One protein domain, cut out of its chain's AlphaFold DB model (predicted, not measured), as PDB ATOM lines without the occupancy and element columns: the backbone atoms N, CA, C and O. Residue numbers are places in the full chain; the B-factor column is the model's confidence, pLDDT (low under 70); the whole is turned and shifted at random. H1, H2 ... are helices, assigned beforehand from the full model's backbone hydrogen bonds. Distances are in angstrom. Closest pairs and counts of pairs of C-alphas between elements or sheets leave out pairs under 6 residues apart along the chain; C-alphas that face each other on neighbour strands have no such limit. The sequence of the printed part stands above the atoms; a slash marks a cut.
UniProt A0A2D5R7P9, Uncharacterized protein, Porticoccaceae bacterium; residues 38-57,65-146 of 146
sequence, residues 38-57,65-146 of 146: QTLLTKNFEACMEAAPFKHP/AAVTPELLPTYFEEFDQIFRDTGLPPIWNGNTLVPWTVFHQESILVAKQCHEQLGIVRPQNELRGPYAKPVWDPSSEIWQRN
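This is residues 38 to 57 and 65 to 146 of the 146 residues of an uncharacterized protein of Porticoccaceae bacterium (UniProt A0A2D5R7P9). A small body of helices lies at one end of an elongated shape, and a lone helix, H2, reaches away from it as an arm that makes much of the length. In the body H1 and H4 pack at a steep tilt, with the short helices H5 and H6 near them; a looped stretch, residues 87 to 99, and the short H3 lie between H4 and the arm. The printed part has 102 residues with seven named helices, H1 to H7 in order, and no named strand; its class is all helix. It is loose, with a radius of gyration of the C-alphas of 16.0 A, and spans 51 by 27 by 20 A.

H1, residues 38 to 49, begins with C-alpha 38 at (3.319, 34.597, 50.759) and is 16.3 A long. After the cut comes H2, residues 72 to 86, the longest helix at 21.3 A, with C-alpha 72 at (-39.276, 41.509, 43.046). H3 is residues 100 to 103, and H4, residues 105 to 118, is 20.5 A long. H5, residues 123 to 126, H6, residues 129 to 132, and H7, residues 141 to 144, have four residues each; C-alpha 144 is at (-9.582, 55.097, 40.846).

H1 and H4 touch, and their closest C-alphas, those of Cys 48 and Cys 114, are 5.9 A apart. Their lines stand at a steep tilt of 45 degrees, opposite ways. H1, with residues 38 to 42 alone, only just touches H5, with 3 pairs of C-alphas within 8 A; the closest are those of Gln 38 and Glu 126, 5.8 A apart. H5 and H6 touch only at the corner, where the closest C-alphas, those of Gln 124 and Ala 132, are 4.3 A apart. H2 touches no helix; it is apart from H3, but only just, at 8.2 A between their closest C-alphas. H3 and H4 meet only through their link. H3 and H7 are close but not clearly touching, with the C-alphas of Thr 101 and Trp 143, their closest, 7.2 A apart. In H1 and H2 every O i to N i+4 pair is within hydrogen-bond range, in H4 9 of 10 are, and H3, H5, H6 and H7 are too short for such a pair.

The two C-alphas farthest apart, those of Glu 70 and Gly 119, are 51.2 A apart. Residues 58 to 64 are not printed, and C-alphas 57 and 65 are 19.2 A apart across this cut. The link from H2 to H3 is long; within it residues 91 to 92 pair antiparallel with residues 97 to 98. Residues 68 to 74, of which 72 to 74 belong to H2, stand free. The mean pLDDT of the printed part is 92.2; residues 65 to 67 and residue 146 are under 70.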
ATOM      1  N   GLN A  38       4.595  34.102  51.289       92.00
ATOM      2  CA  GLN A  38       3.319  34.597  50.759       92.00
ATOM      3  C   GLN A  38       2.130  34.186  51.644       92.00
ATOM      4  O   GLN A  38       1.209  34.964  51.886       92.00
ATOM      5  N   THR A  39       2.160  32.954  52.163       92.19
ATOM      6  CA  THR A  39       1.122  32.427  53.061       92.19
ATOM      7  C   THR A  39       1.116  33.169  54.397       92.19
ATOM      8  O   THR A  39       0.053  33.558  54.876       92.19
ATOM      9  N   LEU A  40       2.294  33.402  54.985       95.62
ATOM     10  CA  LEU A  40       2.420  34.143  56.237       95.62
ATOM     11  C   LEU A  40       1.993  35.608  56.073       95.62
ATOM     12  O   LEU A  40       1.250  36.118  56.907       95.62
ATOM     13  N   LEU A  41       2.410  36.256  54.983       97.00
ATOM     14  CA  LEU A  41       2.023  37.629  54.664       97.00
ATOM     15  C   LEU A  41       0.505  37.755  54.500       97.00
ATOM     16  O   LEU A  41      -0.098  38.647  55.090       97.00
ATOM     17  N   THR A  42      -0.120  36.809  53.788       96.94
ATOM     18  CA  THR A  42      -1.585  36.756  53.642       96.94
ATOM     19  C   THR A  42      -2.272  36.616  54.994       96.94
ATOM     20  O   THR A  42      -3.190  37.371  55.285       96.94
ATOM     21  N   LYS A  43      -1.794  35.718  55.862       97.25
ATOM     22  CA  LYS A  43      -2.361  35.537  57.205       97.25
ATOM     23  C   LYS A  43      -2.241  36.800  58.068       97.25
ATOM     24  O   LYS A  43      -3.154  37.124  58.821       97.25
ATOM     25  N   ASN A  44      -1.123  37.516  57.972       97.88
ATOM     26  CA  ASN A  44      -0.933  38.766  58.708       97.88
ATOM     27  C   ASN A  44      -1.838  39.877  58.167       97.88
ATOM     28  O   ASN A  44      -2.404  40.640  58.948       97.88
ATOM     29  N   PHE A  45      -2.014  39.938  56.846       97.81
ATOM     30  CA  PHE A  45      -2.955  40.859  56.220       97.81
ATOM     31  C   PHE A  45      -4.398  40.562  56.644       97.81
ATOM     32  O   PHE A  45      -5.115  41.471  57.048       97.81
ATOM     33  N   GLU A  46      -4.795  39.288  56.642       97.31
ATOM     34  CA  GLU A  46      -6.089  38.824  57.148       97.31
ATOM     35  C   GLU A  46      -6.343  39.283  58.583       97.31
ATOM     36  O   GLU A  46      -7.392  39.858  58.858       97.31
ATOM     37  N   ALA A  47      -5.365  39.087  59.472       97.69
ATOM     38  CA  ALA A  47      -5.460  39.510  60.864       97.69
ATOM     39  C   ALA A  47      -5.573  41.037  61.011       97.69
ATOM     40  O   ALA A  47      -6.324  41.513  61.856       97.69
ATOM     41  N   CYS A  48      -4.861  41.807  60.184       97.06
ATOM     42  CA  CYS A  48      -4.976  43.266  60.167       97.06
ATOM     43  C   CYS A  48      -6.372  43.720  59.699       97.06
ATOM     44  O   CYS A  48      -6.974  44.620  60.284       97.06
ATOM     45  N   MET A  49      -6.926  43.036  58.695       97.19
ATOM     46  CA  MET A  49      -8.256  43.309  58.153       97.19
ATOM     47  C   MET A  49      -9.406  42.953  59.099       97.19
ATOM     48  O   MET A  49     -10.531  43.355  58.821       97.19
ATOM     49  N   GLU A  50      -9.173  42.262  60.220       95.88
ATOM     50  CA  GLU A  50     -10.212  42.022  61.239       95.88
ATOM     51  C   GLU A  50     -10.746  43.318  61.873       95.88
ATOM     52  O   GLU A  50     -11.849  43.324  62.412       95.88
ATOM     53  N   ALA A  51     -10.005  44.428  61.771       93.31
ATOM     54  CA  ALA A  51     -10.471  45.753  62.183       93.31
ATOM     55  C   ALA A  51     -11.368  46.452  61.140       93.31
ATOM     56  O   ALA A  51     -11.872  47.545  61.394       93.31
ATOM     57  N   ALA A  52     -11.528  45.880  59.943       95.75
ATOM     58  CA  ALA A  52     -12.286  46.510  58.872       95.75
ATOM     59  C   ALA A  52     -13.803  46.418  59.131       95.75
ATOM     60  O   ALA A  52     -14.294  45.334  59.449       95.75
ATOM     61  N   PRO A  53     -14.582  47.496  58.899       92.31
ATOM     62  CA  PRO A  53     -16.012  47.528  59.216       92.31
ATOM     63  C   PRO A  53     -16.838  46.370  58.647       92.31
ATOM     64  O   PRO A  53     -17.724  45.865  59.327       92.31
ATOM     65  N   PHE A  54     -16.520  45.884  57.440       90.56
ATOM     66  CA  PHE A  54     -17.253  44.773  56.817       90.56
ATOM     67  C   PHE A  54     -17.119  43.422  57.542       90.56
ATOM     68  O   PHE A  54     -17.861  42.490  57.236       90.56
ATOM     69  N   LYS A  55     -16.156  43.285  58.463       91.25
ATOM     70  CA  LYS A  55     -16.002  42.104  59.325       91.25
ATOM     71  C   LYS A  55     -17.000  42.087  60.471       91.25
ATOM     72  O   LYS A  55     -17.219  41.040  61.080       91.25
ATOM     73  N   HIS A  56     -17.600  43.232  60.764       87.31
ATOM     74  CA  HIS A  56     -18.615  43.346  61.788       87.31
ATOM     75  C   HIS A  56     -19.992  43.120  61.166       87.31
ATOM     76  O   HIS A  56     -20.260  43.589  60.057       87.31
ATOM     77  N   PRO A  57     -20.874  42.383  61.854       79.88
ATOM     78  CA  PRO A  57     -22.223  42.188  61.369       79.88
ATOM     79  C   PRO A  57     -22.909  43.548  61.249       79.88
ATOM     80  O   PRO A  57     -22.895  44.355  62.181       79.88
ATOM     81  N   ALA A  65     -39.106  43.186  55.731       55.62
ATOM     82  CA  ALA A  65     -40.533  43.346  55.582       55.62
ATOM     83  C   ALA A  65     -40.845  42.849  54.166       55.62
ATOM     84  O   ALA A  65     -40.551  43.543  53.202       55.62
ATOM     85  N   ALA A  66     -41.296  41.594  54.102       61.59
ATOM     86  CA  ALA A  66     -41.649  40.781  52.951       61.59
ATOM     87  C   ALA A  66     -41.371  41.443  51.594       61.59
ATOM     88  O   ALA A  66     -42.197  42.217  51.109       61.59
ATOM     89  N   VAL A  67     -40.250  41.095  50.948       68.44
ATOM     90  CA  VAL A  67     -40.132  41.271  49.494       68.44
ATOM     91  C   VAL A  67     -41.298  40.506  48.874       68.44
ATOM     92  O   VAL A  67     -41.326  39.274  48.889       68.44
ATOM     93  N   THR A  68     -42.315  41.228  48.413       80.00
ATOM     94  CA  THR A  68     -43.477  40.599  47.794       80.00
ATOM     95  C   THR A  68     -43.156  40.263  46.336       80.00
ATOM     96  O   THR A  68     -42.303  40.921  45.727       80.00
ATOM     97  N   PRO A  69     -43.819  39.256  45.737       86.44
ATOM     98  CA  PRO A  69     -43.613  38.912  44.331       86.44
ATOM     99  C   PRO A  69     -43.770  40.102  43.372       86.44
ATOM    100  O   PRO A  69     -43.117  40.141  42.334       86.44
ATOM    101  N   GLU A  70     -44.598  41.087  43.724       88.31
ATOM    102  CA  GLU A  70     -44.853  42.286  42.921       88.31
ATOM    103  C   GLU A  70     -43.683  43.279  42.943       88.31
ATOM    104  O   GLU A  70     -43.480  44.003  41.972       88.31
ATOM    105  N   LEU A  71     -42.911  43.319  44.034       85.62
ATOM    106  CA  LEU A  71     -41.753  44.209  44.179       85.62
ATOM    107  C   LEU A  71     -40.459  43.583  43.652       85.62
ATOM    108  O   LEU A  71     -39.491  44.293  43.385       85.62
ATOM    109  N   LEU A  72     -40.446  42.261  43.477       87.12
ATOM    110  CA  LEU A  72     -39.276  41.509  43.046       87.12
ATOM    111  C   LEU A  72     -38.671  42.006  41.711       87.12
ATOM    112  O   LEU A  72     -37.450  42.159  41.663       87.12
ATOM    113  N   PRO A  73     -39.453  42.328  40.653       92.44
ATOM    114  CA  PRO A  73     -38.889  42.875  39.418       92.44
ATOM    115  C   PRO A  73     -38.150  44.201  39.630       92.44
ATOM    116  O   PRO A  73     -37.101  44.417  39.033       92.44
ATOM    117  N   THR A  74     -38.665  45.069  40.506       90.06
ATOM    118  CA  THR A  74     -38.042  46.361  40.822       90.06
ATOM    119  C   THR A  74     -36.694  46.173  41.512       90.06
ATOM    120  O   THR A  74     -35.728  46.832  41.136       90.06
ATOM    121  N   TYR A  75     -36.600  45.248  42.472       87.25
ATOM    122  CA  TYR A  75     -35.334  44.947  43.149       87.25
ATOM    123  C   TYR A  75     -34.289  44.349  42.201       87.25
ATOM    124  O   TYR A  75     -33.107  44.670  42.314       87.25
ATOM    125  N   PHE A  76     -34.707  43.505  41.252       91.50
ATOM    126  CA  PHE A  76     -33.795  42.994  40.230       91.50
ATOM    127  C   PHE A  76     -33.312  44.092  39.283       91.50
ATOM    128  O   PHE A  76     -32.122  44.145  38.993       91.50
ATOM    129  N   GLU A  77     -34.191  45.000  38.856       95.31
ATOM    130  CA  GLU A  77     -33.780  46.126  38.013       95.31
ATOM    131  C   GLU A  77     -32.808  47.060  38.751       95.31
ATOM    132  O   GLU A  77     -31.811  47.486  38.172       95.31
ATOM    133  N   GLU A  78     -33.042  47.339  40.038       93.94
ATOM    134  CA  GLU A  78     -32.120  48.120  40.875       93.94
ATOM    135  C   GLU A  78     -30.749  47.439  40.992       93.94
ATOM    136  O   GLU A  78     -29.711  48.081  40.801       93.94
ATOM    137  N   PHE A  79     -30.739  46.127  41.248       95.00
ATOM    138  CA  PHE A  79     -29.514  45.336  41.289       95.00
ATOM    139  C   PHE A  79     -28.754  45.416  39.958       95.00
ATOM    140  O   PHE A  79     -27.563  45.745  39.933       95.00
ATOM    141  N   ASP A  80     -29.442  45.134  38.851       96.94
ATOM    142  CA  ASP A  80     -28.838  45.091  37.524       96.94
ATOM    143  C   ASP A  80     -28.333  46.471  37.097       96.94
ATOM    144  O   ASP A  80     -27.271  46.568  36.482       96.94
ATOM    145  N   GLN A  81     -29.046  47.543  37.448       97.31
ATOM    146  CA  GLN A  81     -28.621  48.906  37.158       97.31
ATOM    147  C   GLN A  81     -27.299  49.239  37.860       97.31
ATOM    148  O   GLN A  81     -26.341  49.632  37.193       97.31
ATOM    149  N   ILE A  82     -27.194  49.000  39.171       96.31
ATOM    150  CA  ILE A  82     -25.949  49.258  39.915       96.31
ATOM    151  C   ILE A  82     -24.808  48.367  39.392       96.31
ATOM    152  O   ILE A  82     -23.666  48.824  39.268       96.31
ATOM    153  N   PHE A  83     -25.093  47.105  39.051       96.00
ATOM    154  CA  PHE A  83     -24.094  46.208  38.472       96.00
ATOM    155  C   PHE A  83     -23.597  46.703  37.107       96.00
ATOM    156  O   PHE A  83     -22.391  46.698  36.864       96.00
ATOM    157  N   ARG A  84     -24.491  47.164  36.222       96.44
ATOM    158  CA  ARG A  84     -24.115  47.736  34.917       96.44
ATOM    159  C   ARG A  84     -23.250  48.984  35.072       96.44
ATOM    160  O   ARG A  84     -22.268  49.121  34.345       96.44
ATOM    161  N   ASP A  85     -23.588  49.847  36.026       93.75
ATOM    162  CA  ASP A  85     -22.902  51.127  36.226       93.75
ATOM    163  C   ASP A  85     -21.513  50.956  36.854       93.75
ATOM    164  O   ASP A  85     -20.572  51.671  36.511       93.75
ATOM    165  N   THR A  86     -21.363  49.995  37.769       92.75
ATOM    166  CA  THR A  86     -20.139  49.850  38.581       92.75
ATOM    167  C   THR A  86     -19.284  48.644  38.200       92.75
ATOM    168  O   THR A  86     -18.102  48.582  38.541       92.75
ATOM    169  N   GLY A  87     -19.864  47.665  37.502       93.25
ATOM    170  CA  GLY A  87     -19.246  46.374  37.201       93.25
ATOM    171  C   GLY A  87     -19.066  45.460  38.419       93.25
ATOM    172  O   GLY A  87     -18.396  44.431  38.304       93.25
ATOM    173  N   LEU A  88     -19.613  45.824  39.584       93.94
ATOM    174  CA  LEU A  88     -19.494  45.074  40.834       93.94
ATOM    175  C   LEU A  88     -20.871  44.726  41.406       93.94
ATOM    176  O   LEU A  88     -21.809  45.507  41.259       93.94
ATOM    177  N   PRO A  89     -21.007  43.561  42.068       93.44
ATOM    178  CA  PRO A  89     -22.269  43.170  42.678       93.44
ATOM    179  C   PRO A  89     -22.659  44.173  43.784       93.44
ATOM    180  O   PRO A  89     -21.839  44.433  44.671       93.44
ATOM    181  N   PRO A  90     -23.881  44.729  43.752       94.12
ATOM    182  CA  PRO A  90     -24.399  45.608  44.799       94.12
ATOM    183  C   PRO A  90     -24.495  44.896  46.149       94.12
ATOM    184  O   PRO A  90     -24.640  43.673  46.211       94.12
ATOM    185  N   ILE A  91     -24.455  45.670  47.234       91.31
ATOM    186  CA  ILE A  91     -24.531  45.159  48.606       91.31
ATOM    187  C   ILE A  91     -25.686  45.786  49.354       91.31
ATOM    188  O   ILE A  91     -25.900  46.993  49.298       91.31
ATOM    189  N   TRP A  92     -26.407  44.949  50.092       88.25
ATOM    190  CA  TRP A  92     -27.399  45.407  51.045       88.25
ATOM    191  C   TRP A  92     -26.709  45.969  52.288       88.25
ATOM    192  O   TRP A  92     -26.035  45.237  53.012       88.25
ATOM    193  N   ASN A  93     -26.894  47.260  52.565       87.31
ATOM    194  CA  ASN A  93     -26.277  47.910  53.729       87.31
ATOM    195  C   ASN A  93     -27.102  47.808  55.027       87.31
ATOM    196  O   ASN A  93     -26.776  48.458  56.018       87.31
ATOM    197  N   GLY A  94     -28.188  47.033  55.010       82.81
ATOM    198  CA  GLY A  94     -29.191  46.975  56.077       82.81
ATOM    199  C   GLY A  94     -30.487  47.720  55.740       82.81
ATOM    200  O   GLY A  94     -31.516  47.404  56.330       82.81
ATOM    201  N   ASN A  95     -30.457  48.643  54.770       83.62
ATOM    202  CA  ASN A  95     -31.607  49.467  54.378       83.62
ATOM    203  C   ASN A  95     -31.887  49.494  52.866       83.62
ATOM    204  O   ASN A  95     -33.044  49.631  52.479       83.62
ATOM    205  N   THR A  96     -30.855  49.455  52.021       87.69
ATOM    206  CA  THR A  96     -30.968  49.576  50.555       87.69
ATOM    207  C   THR A  96     -29.778  48.906  49.862       87.69
ATOM    208  O   THR A  96     -28.746  48.653  50.502       87.69
ATOM    209  N   LEU A  97     -29.917  48.605  48.566       91.12
ATOM    210  CA  LEU A  97     -28.804  48.180  47.726       91.12
ATOM    211  C   LEU A  97     -27.913  49.385  47.427       91.12
ATOM    212  O   LEU A  97     -28.371  50.442  47.007       91.12
ATOM    213  N   VAL A  98     -26.613  49.221  47.637       93.75
ATOM    214  CA  VAL A  98     -25.616  50.251  47.340       93.75
ATOM    215  C   VAL A  98     -24.468  49.665  46.519       93.75
ATOM    216  O   VAL A  98     -24.216  48.456  46.586       93.75
ATOM    217  N   PRO A  99     -23.723  50.493  45.765       95.81
ATOM    218  CA  PRO A  99     -22.484  50.063  45.129       95.81
ATOM    219  C   PRO A  99     -21.510  49.405  46.115       95.81
ATOM    220  O   PRO A  99     -21.318  49.899  47.229       95.81
ATOM    221  N   TRP A 100     -20.824  48.343  45.677       94.50
ATOM    222  CA  TRP A 100     -19.796  47.652  46.472       94.50
ATOM    223  C   TRP A 100     -18.748  48.619  47.044       94.50
ATOM    224  O   TRP A 100     -18.393  48.547  48.219       94.50
ATOM    225  N   THR A 101     -18.267  49.556  46.224       95.00
ATOM    226  CA  THR A 101     -17.251  50.542  46.621       95.00
ATOM    227  C   THR A 101     -17.760  51.517  47.677       95.00
ATOM    228  O   THR A 101     -17.002  51.883  48.571       95.00
ATOM    229  N   VAL A 102     -19.042  51.889  47.628       95.12
ATOM    230  CA  VAL A 102     -19.674  52.735  48.651       95.12
ATOM    231  C   VAL A 102     -19.758  51.979  49.973       95.12
ATOM    232  O   VAL A 102     -19.332  52.498  50.999       95.12
ATOM    233  N   PHE A 103     -20.231  50.730  49.952       94.94
ATOM    234  CA  PHE A 103     -20.324  49.917  51.165       94.94
ATOM    235  C   PHE A 103     -18.950  49.663  51.813       94.94
ATOM    236  O   PHE A 103     -18.808  49.717  53.032       94.94
ATOM    237  N   HIS A 104     -17.916  49.425  51.003       95.31
ATOM    238  CA  HIS A 104     -16.570  49.106  51.485       95.31
ATOM    239  C   HIS A 104     -15.628  50.313  51.606       95.31
ATOM    240  O   HIS A 104     -14.434  50.113  51.848       95.31
ATOM    241  N   GLN A 105     -16.125  51.548  51.484       95.44
ATOM    242  CA  GLN A 105     -15.287  52.753  51.456       95.44
ATOM    243  C   GLN A 105     -14.402  52.901  52.703       95.44
ATOM    244  O   GLN A 105     -13.228  53.244  52.600       95.44
ATOM    245  N   GLU A 106     -14.921  52.597  53.889       95.75
ATOM    246  CA  GLU A 106     -14.112  52.634  55.115       95.75
ATOM    247  C   GLU A 106     -13.178  51.420  55.221       95.75
ATOM    248  O   GLU A 106     -12.042  51.522  55.682       95.75
ATOM    249  N   SER A 107     -13.621  50.262  54.729       96.50
ATOM    250  CA  SER A 107     -12.842  49.020  54.771       96.50
ATOM    251  C   SER A 107     -11.599  49.080  53.882       96.50
ATOM    252  O   SER A 107     -10.561  48.525  54.241       96.50
ATOM    253  N   ILE A 108     -11.665  49.779  52.745       96.75
ATOM    254  CA  ILE A 108     -10.500  49.943  51.869       96.75
ATOM    255  C   ILE A 108      -9.435  50.863  52.487       96.75
ATOM    256  O   ILE A 108      -8.246  50.693  52.218       96.75
ATOM    257  N   LEU A 109      -9.818  51.791  53.374       97.12
ATOM    258  CA  LEU A 109      -8.854  52.599  54.131       97.12
ATOM    259  C   LEU A 109      -8.069  51.736  55.122       97.12
ATOM    260  O   LEU A 109      -6.857  51.908  55.251       97.12
ATOM    261  N   VAL A 110      -8.733  50.769  55.758       97.75
ATOM    262  CA  VAL A 110      -8.064  49.768  56.602       97.75
ATOM    263  C   VAL A 110      -7.119  48.911  55.759       97.75
ATOM    264  O   VAL A 110      -5.953  48.772  56.115       97.75
ATOM    265  N   ALA A 111      -7.558  48.432  54.590       97.44
ATOM    266  CA  ALA A 111      -6.694  47.677  53.675       97.44
ATOM    267  C   ALA A 111      -5.441  48.469  53.267       97.44
ATOM    268  O   ALA A 111      -4.338  47.923  53.272       97.44
ATOM    269  N   LYS A 112      -5.587  49.772  52.989       97.62
ATOM    270  CA  LYS A 112      -4.457  50.668  52.706       97.62
ATOM    271  C   LYS A 112      -3.459  50.709  53.864       97.62
ATOM    272  O   LYS A 112      -2.267  50.517  53.642       97.62
ATOM    273  N   GLN A 113      -3.941  50.910  55.090       98.12
ATOM    274  CA  GLN A 113      -3.086  50.919  56.282       98.12
ATOM    275  C   GLN A 113      -2.396  49.566  56.490       98.12
ATOM    276  O   GLN A 113      -1.205  49.526  56.787       98.12
ATOM    277  N   CYS A 114      -3.107  48.457  56.278       97.75
ATOM    278  CA  CYS A 114      -2.538  47.116  56.362       97.75
ATOM    279  C   CYS A 114      -1.450  46.880  55.302       97.75
ATOM    280  O   CYS A 114      -0.423  46.279  55.617       97.75
ATOM    281  N   HIS A 115      -1.625  47.378  54.070       97.88
ATOM    282  CA  HIS A 115      -0.577  47.326  53.047       97.88
ATOM    283  C   HIS A 115       0.673  48.094  53.477       97.88
ATOM    284  O   HIS A 115       1.774  47.552  53.395       97.88
ATOM    285  N   GLU A 116       0.511  49.314  53.992       97.94
ATOM    286  CA  GLU A 116       1.624  50.144  54.464       97.94
ATOM    287  C   GLU A 116       2.364  49.492  55.646       97.94
ATOM    288  O   GLU A 116       3.591  49.400  55.631       97.94
ATOM    289  N   GLN A 117       1.635  48.974  56.642       97.75
ATOM    290  CA  GLN A 117       2.216  48.331  57.831       97.75
ATOM    291  C   GLN A 117       2.973  47.038  57.510       97.75
ATOM    292  O   GLN A 117       3.988  46.742  58.142       97.75
ATOM    293  N   LEU A 118       2.476  46.258  56.547       97.25
ATOM    294  CA  LEU A 118       3.062  44.973  56.159       97.25
ATOM    295  C   LEU A 118       4.035  45.089  54.976       97.25
ATOM    296  O   LEU A 118       4.619  44.082  54.578       97.25
ATOM    297  N   GLY A 119       4.219  46.292  54.423       96.88
ATOM    298  CA  GLY A 119       5.098  46.541  53.279       96.88
ATOM    299  C   GLY A 119       4.624  45.891  51.975       96.88
ATOM    300  O   GLY A 119       5.457  45.542  51.142       96.88
ATOM    301  N   ILE A 120       3.313  45.709  51.801       96.69
ATOM    302  CA  ILE A 120       2.715  45.109  50.600       96.69
ATOM    303  C   ILE A 120       2.627  46.180  49.511       96.69
ATOM    304  O   ILE A 120       1.970  47.203  49.697       96.69
ATOM    305  N   VAL A 121       3.253  45.932  48.357       94.75
ATOM    306  CA  VAL A 121       3.289  46.897  47.240       94.75
ATOM    307  C   VAL A 121       2.403  46.448  46.081       94.75
ATOM    308  O   VAL A 121       1.772  47.275  45.428       94.75
ATOM    309  N   ARG A 122       2.347  45.140  45.811       94.06
ATOM    310  CA  ARG A 122       1.546  44.522  44.745       94.06
ATOM    311  C   ARG A 122       0.701  43.385  45.325       94.06
ATOM    312  O   ARG A 122       1.081  42.215  45.200       94.06
ATOM    313  N   PRO A 123      -0.450  43.699  45.945       95.31
ATOM    314  CA  PRO A 123      -1.287  42.723  46.646       95.31
ATOM    315  C   PRO A 123      -1.637  41.490  45.801       95.31
ATOM    316  O   PRO A 123      -1.617  40.371  46.306       95.31
ATOM    317  N   GLN A 124      -1.864  41.657  44.495       95.69
ATOM    318  CA  GLN A 124      -2.219  40.571  43.567       95.69
ATOM    319  C   GLN A 124      -1.089  39.544  43.381       95.69
ATOM    320  O   GLN A 124      -1.347  38.399  43.011       95.69
ATOM    321  N   ASN A 125       0.162  39.938  43.631       94.62
ATOM    322  CA  ASN A 125       1.346  39.089  43.499       94.62
ATOM    323  C   ASN A 125       1.857  38.585  44.856       94.62
ATOM    324  O   ASN A 125       2.577  37.589  44.906       94.62
ATOM    325  N   GLU A 126       1.516  39.281  45.940       95.31
ATOM    326  CA  GLU A 126       2.077  39.066  47.278       95.31
ATOM    327  C   GLU A 126       1.089  38.424  48.255       95.31
ATOM    328  O   GLU A 126       1.506  37.755  49.200       95.31
ATOM    329  N   LEU A 127      -0.214  38.570  48.020       96.38
ATOM    330  CA  LEU A 127      -1.269  37.948  48.816       96.38
ATOM    331  C   LEU A 127      -1.873  36.754  48.082       96.38
ATOM    332  O   LEU A 127      -1.603  36.502  46.905       96.38
ATOM    333  N   ARG A 128      -2.695  35.984  48.796       93.81
ATOM    334  CA  ARG A 128      -3.431  34.839  48.254       93.81
ATOM    335  C   ARG A 128      -4.923  34.960  48.516       93.81
ATOM    336  O   ARG A 128      -5.375  35.702  49.382       93.81
ATOM    337  N   GLY A 129      -5.690  34.168  47.769       93.50
ATOM    338  CA  GLY A 129      -7.121  34.022  48.000       93.50
ATOM    339  C   GLY A 129      -7.897  35.321  47.751       93.50
ATOM    340  O   GLY A 129      -7.540  36.079  46.845       93.50
ATOM    341  N   PRO A 130      -8.973  35.582  48.515       92.31
ATOM    342  CA  PRO A 130      -9.832  36.745  48.309       92.31
ATOM    343  C   PRO A 130      -9.088  38.079  48.369       92.31
ATOM    344  O   PRO A 130      -9.388  38.958  47.568       92.31
ATOM    345  N   TYR A 131      -8.091  38.212  49.247       94.75
ATOM    346  CA  TYR A 131      -7.337  39.456  49.437       94.75
ATOM    347  C   TYR A 131      -6.320  39.754  48.332       94.75
ATOM    348  O   TYR A 131      -5.858  40.881  48.217       94.75
ATOM    349  N   ALA A 132      -6.035  38.788  47.454       95.81
ATOM    350  CA  ALA A 132      -5.283  39.042  46.227       95.81
ATOM    351  C   ALA A 132      -6.142  39.687  45.121       95.81
ATOM    352  O   ALA A 132      -5.637  39.968  44.038       95.81
ATOM    353  N   LYS A 133      -7.455  39.875  45.328       95.31
ATOM    354  CA  LYS A 133      -8.335  40.470  44.315       95.31
ATOM    355  C   LYS A 133      -8.170  41.998  44.266       95.31
ATOM    356  O   LYS A 133      -8.027  42.618  45.316       95.31
ATOM    357  N   PRO A 134      -8.314  42.628  43.083       94.88
ATOM    358  CA  PRO A 134      -8.227  44.084  42.929       94.88
ATOM    359  C   PRO A 134      -9.157  44.894  43.844       94.88
ATOM    360  O   PRO A 134      -8.790  45.980  44.264       94.88
ATOM    361  N   VAL A 135     -10.324  44.362  44.227       94.19
ATOM    362  CA  VAL A 135     -11.259  45.048  45.144       94.19
ATOM    363  C   VAL A 135     -10.651  45.400  46.508       94.19
ATOM    364  O   VAL A 135     -11.137  46.327  47.144       94.19
ATOM    365  N   TRP A 136      -9.594  44.708  46.946       95.62
ATOM    366  CA  TRP A 136      -8.881  44.994  48.200       95.62
ATOM    367  C   TRP A 136      -7.593  45.792  48.003       95.62
ATOM    368  O   TRP A 136      -6.863  46.030  48.958       95.62
ATOM    369  N   ASP A 137      -7.319  46.223  46.775       95.94
ATOM    370  CA  ASP A 137      -6.194  47.076  46.434       95.94
ATOM    371  C   ASP A 137      -6.670  48.519  46.224       95.94
ATOM    372  O   ASP A 137      -7.310  48.797  45.203       95.94
ATOM    373  N   PRO A 138      -6.340  49.448  47.145       94.00
ATOM    374  CA  PRO A 138      -6.742  50.852  47.055       94.00
ATOM    375  C   PRO A 138      -6.220  51.569  45.800       94.00
ATOM    376  O   PRO A 138      -6.743  52.617  45.421       94.00
ATOM    377  N   SER A 139      -5.173  51.035  45.165       94.06
ATOM    378  CA  SER A 139      -4.587  51.592  43.943       94.06
ATOM    379  C   SER A 139      -5.213  51.040  42.659       94.06
ATOM    380  O   SER A 139      -4.921  51.539  41.574       94.06
ATOM    381  N   SER A 140      -6.090  50.034  42.760       94.44
ATOM    382  CA  SER A 140      -6.715  49.422  41.589       94.44
ATOM    383  C   SER A 140      -7.714  50.352  40.896       94.44
ATOM    384  O   SER A 140      -8.346  51.209  41.514       94.44
ATOM    385  N   GLU A 141      -7.943  50.114  39.603       92.94
ATOM    386  CA  GLU A 141      -8.909  50.867  38.787       92.94
ATOM    387  C   GLU A 141     -10.345  50.849  39.326       92.94
ATOM    388  O   GLU A 141     -11.156  51.678  38.920       92.94
ATOM    389  N   ILE A 142     -10.679  49.898  40.202       92.38
ATOM    390  CA  ILE A 142     -11.981  49.832  40.874       92.38
ATOM    391  C   ILE A 142     -12.186  51.056  41.768       92.38
ATOM    392  O   ILE A 142     -13.289  51.586  41.835       92.38
ATOM    393  N   TRP A 143     -11.120  51.509  42.430       92.56
ATOM    394  CA  TRP A 143     -11.147  52.630  43.368       92.56
ATOM    395  C   TRP A 143     -10.685  53.950  42.744       92.56
ATOM    396  O   TRP A 143     -10.903  55.003  43.332       92.56
ATOM    397  N   GLN A 144     -10.044  53.904  41.572       88.25
ATOM    398  CA  GLN A 144      -9.582  55.097  40.846       88.25
ATOM    399  C   GLN A 144     -10.603  55.625  39.826       88.25
ATOM    400  O   GLN A 144     -10.475  56.758  39.362       88.25
ATOM    401  N   ARG A 145     -11.606  54.820  39.451       73.44
ATOM    402  CA  ARG A 145     -12.733  55.275  38.629       73.44
ATOM    403  C   ARG A 145     -13.670  56.125  39.490       73.44
ATOM    404  O   ARG A 145     -14.464  55.577  40.246       73.44
ATOM    405  N   ASN A 146     -13.527  57.446  39.371       54.16
ATOM    406  CA  ASN A 146     -14.512  58.437  39.814       54.16
ATOM    407  C   ASN A 146     -15.463  58.768  38.668       54.16
ATOM    408  O   ASN A 146     -14.946  59.135  37.587       54.16
TER     409      ASN A 146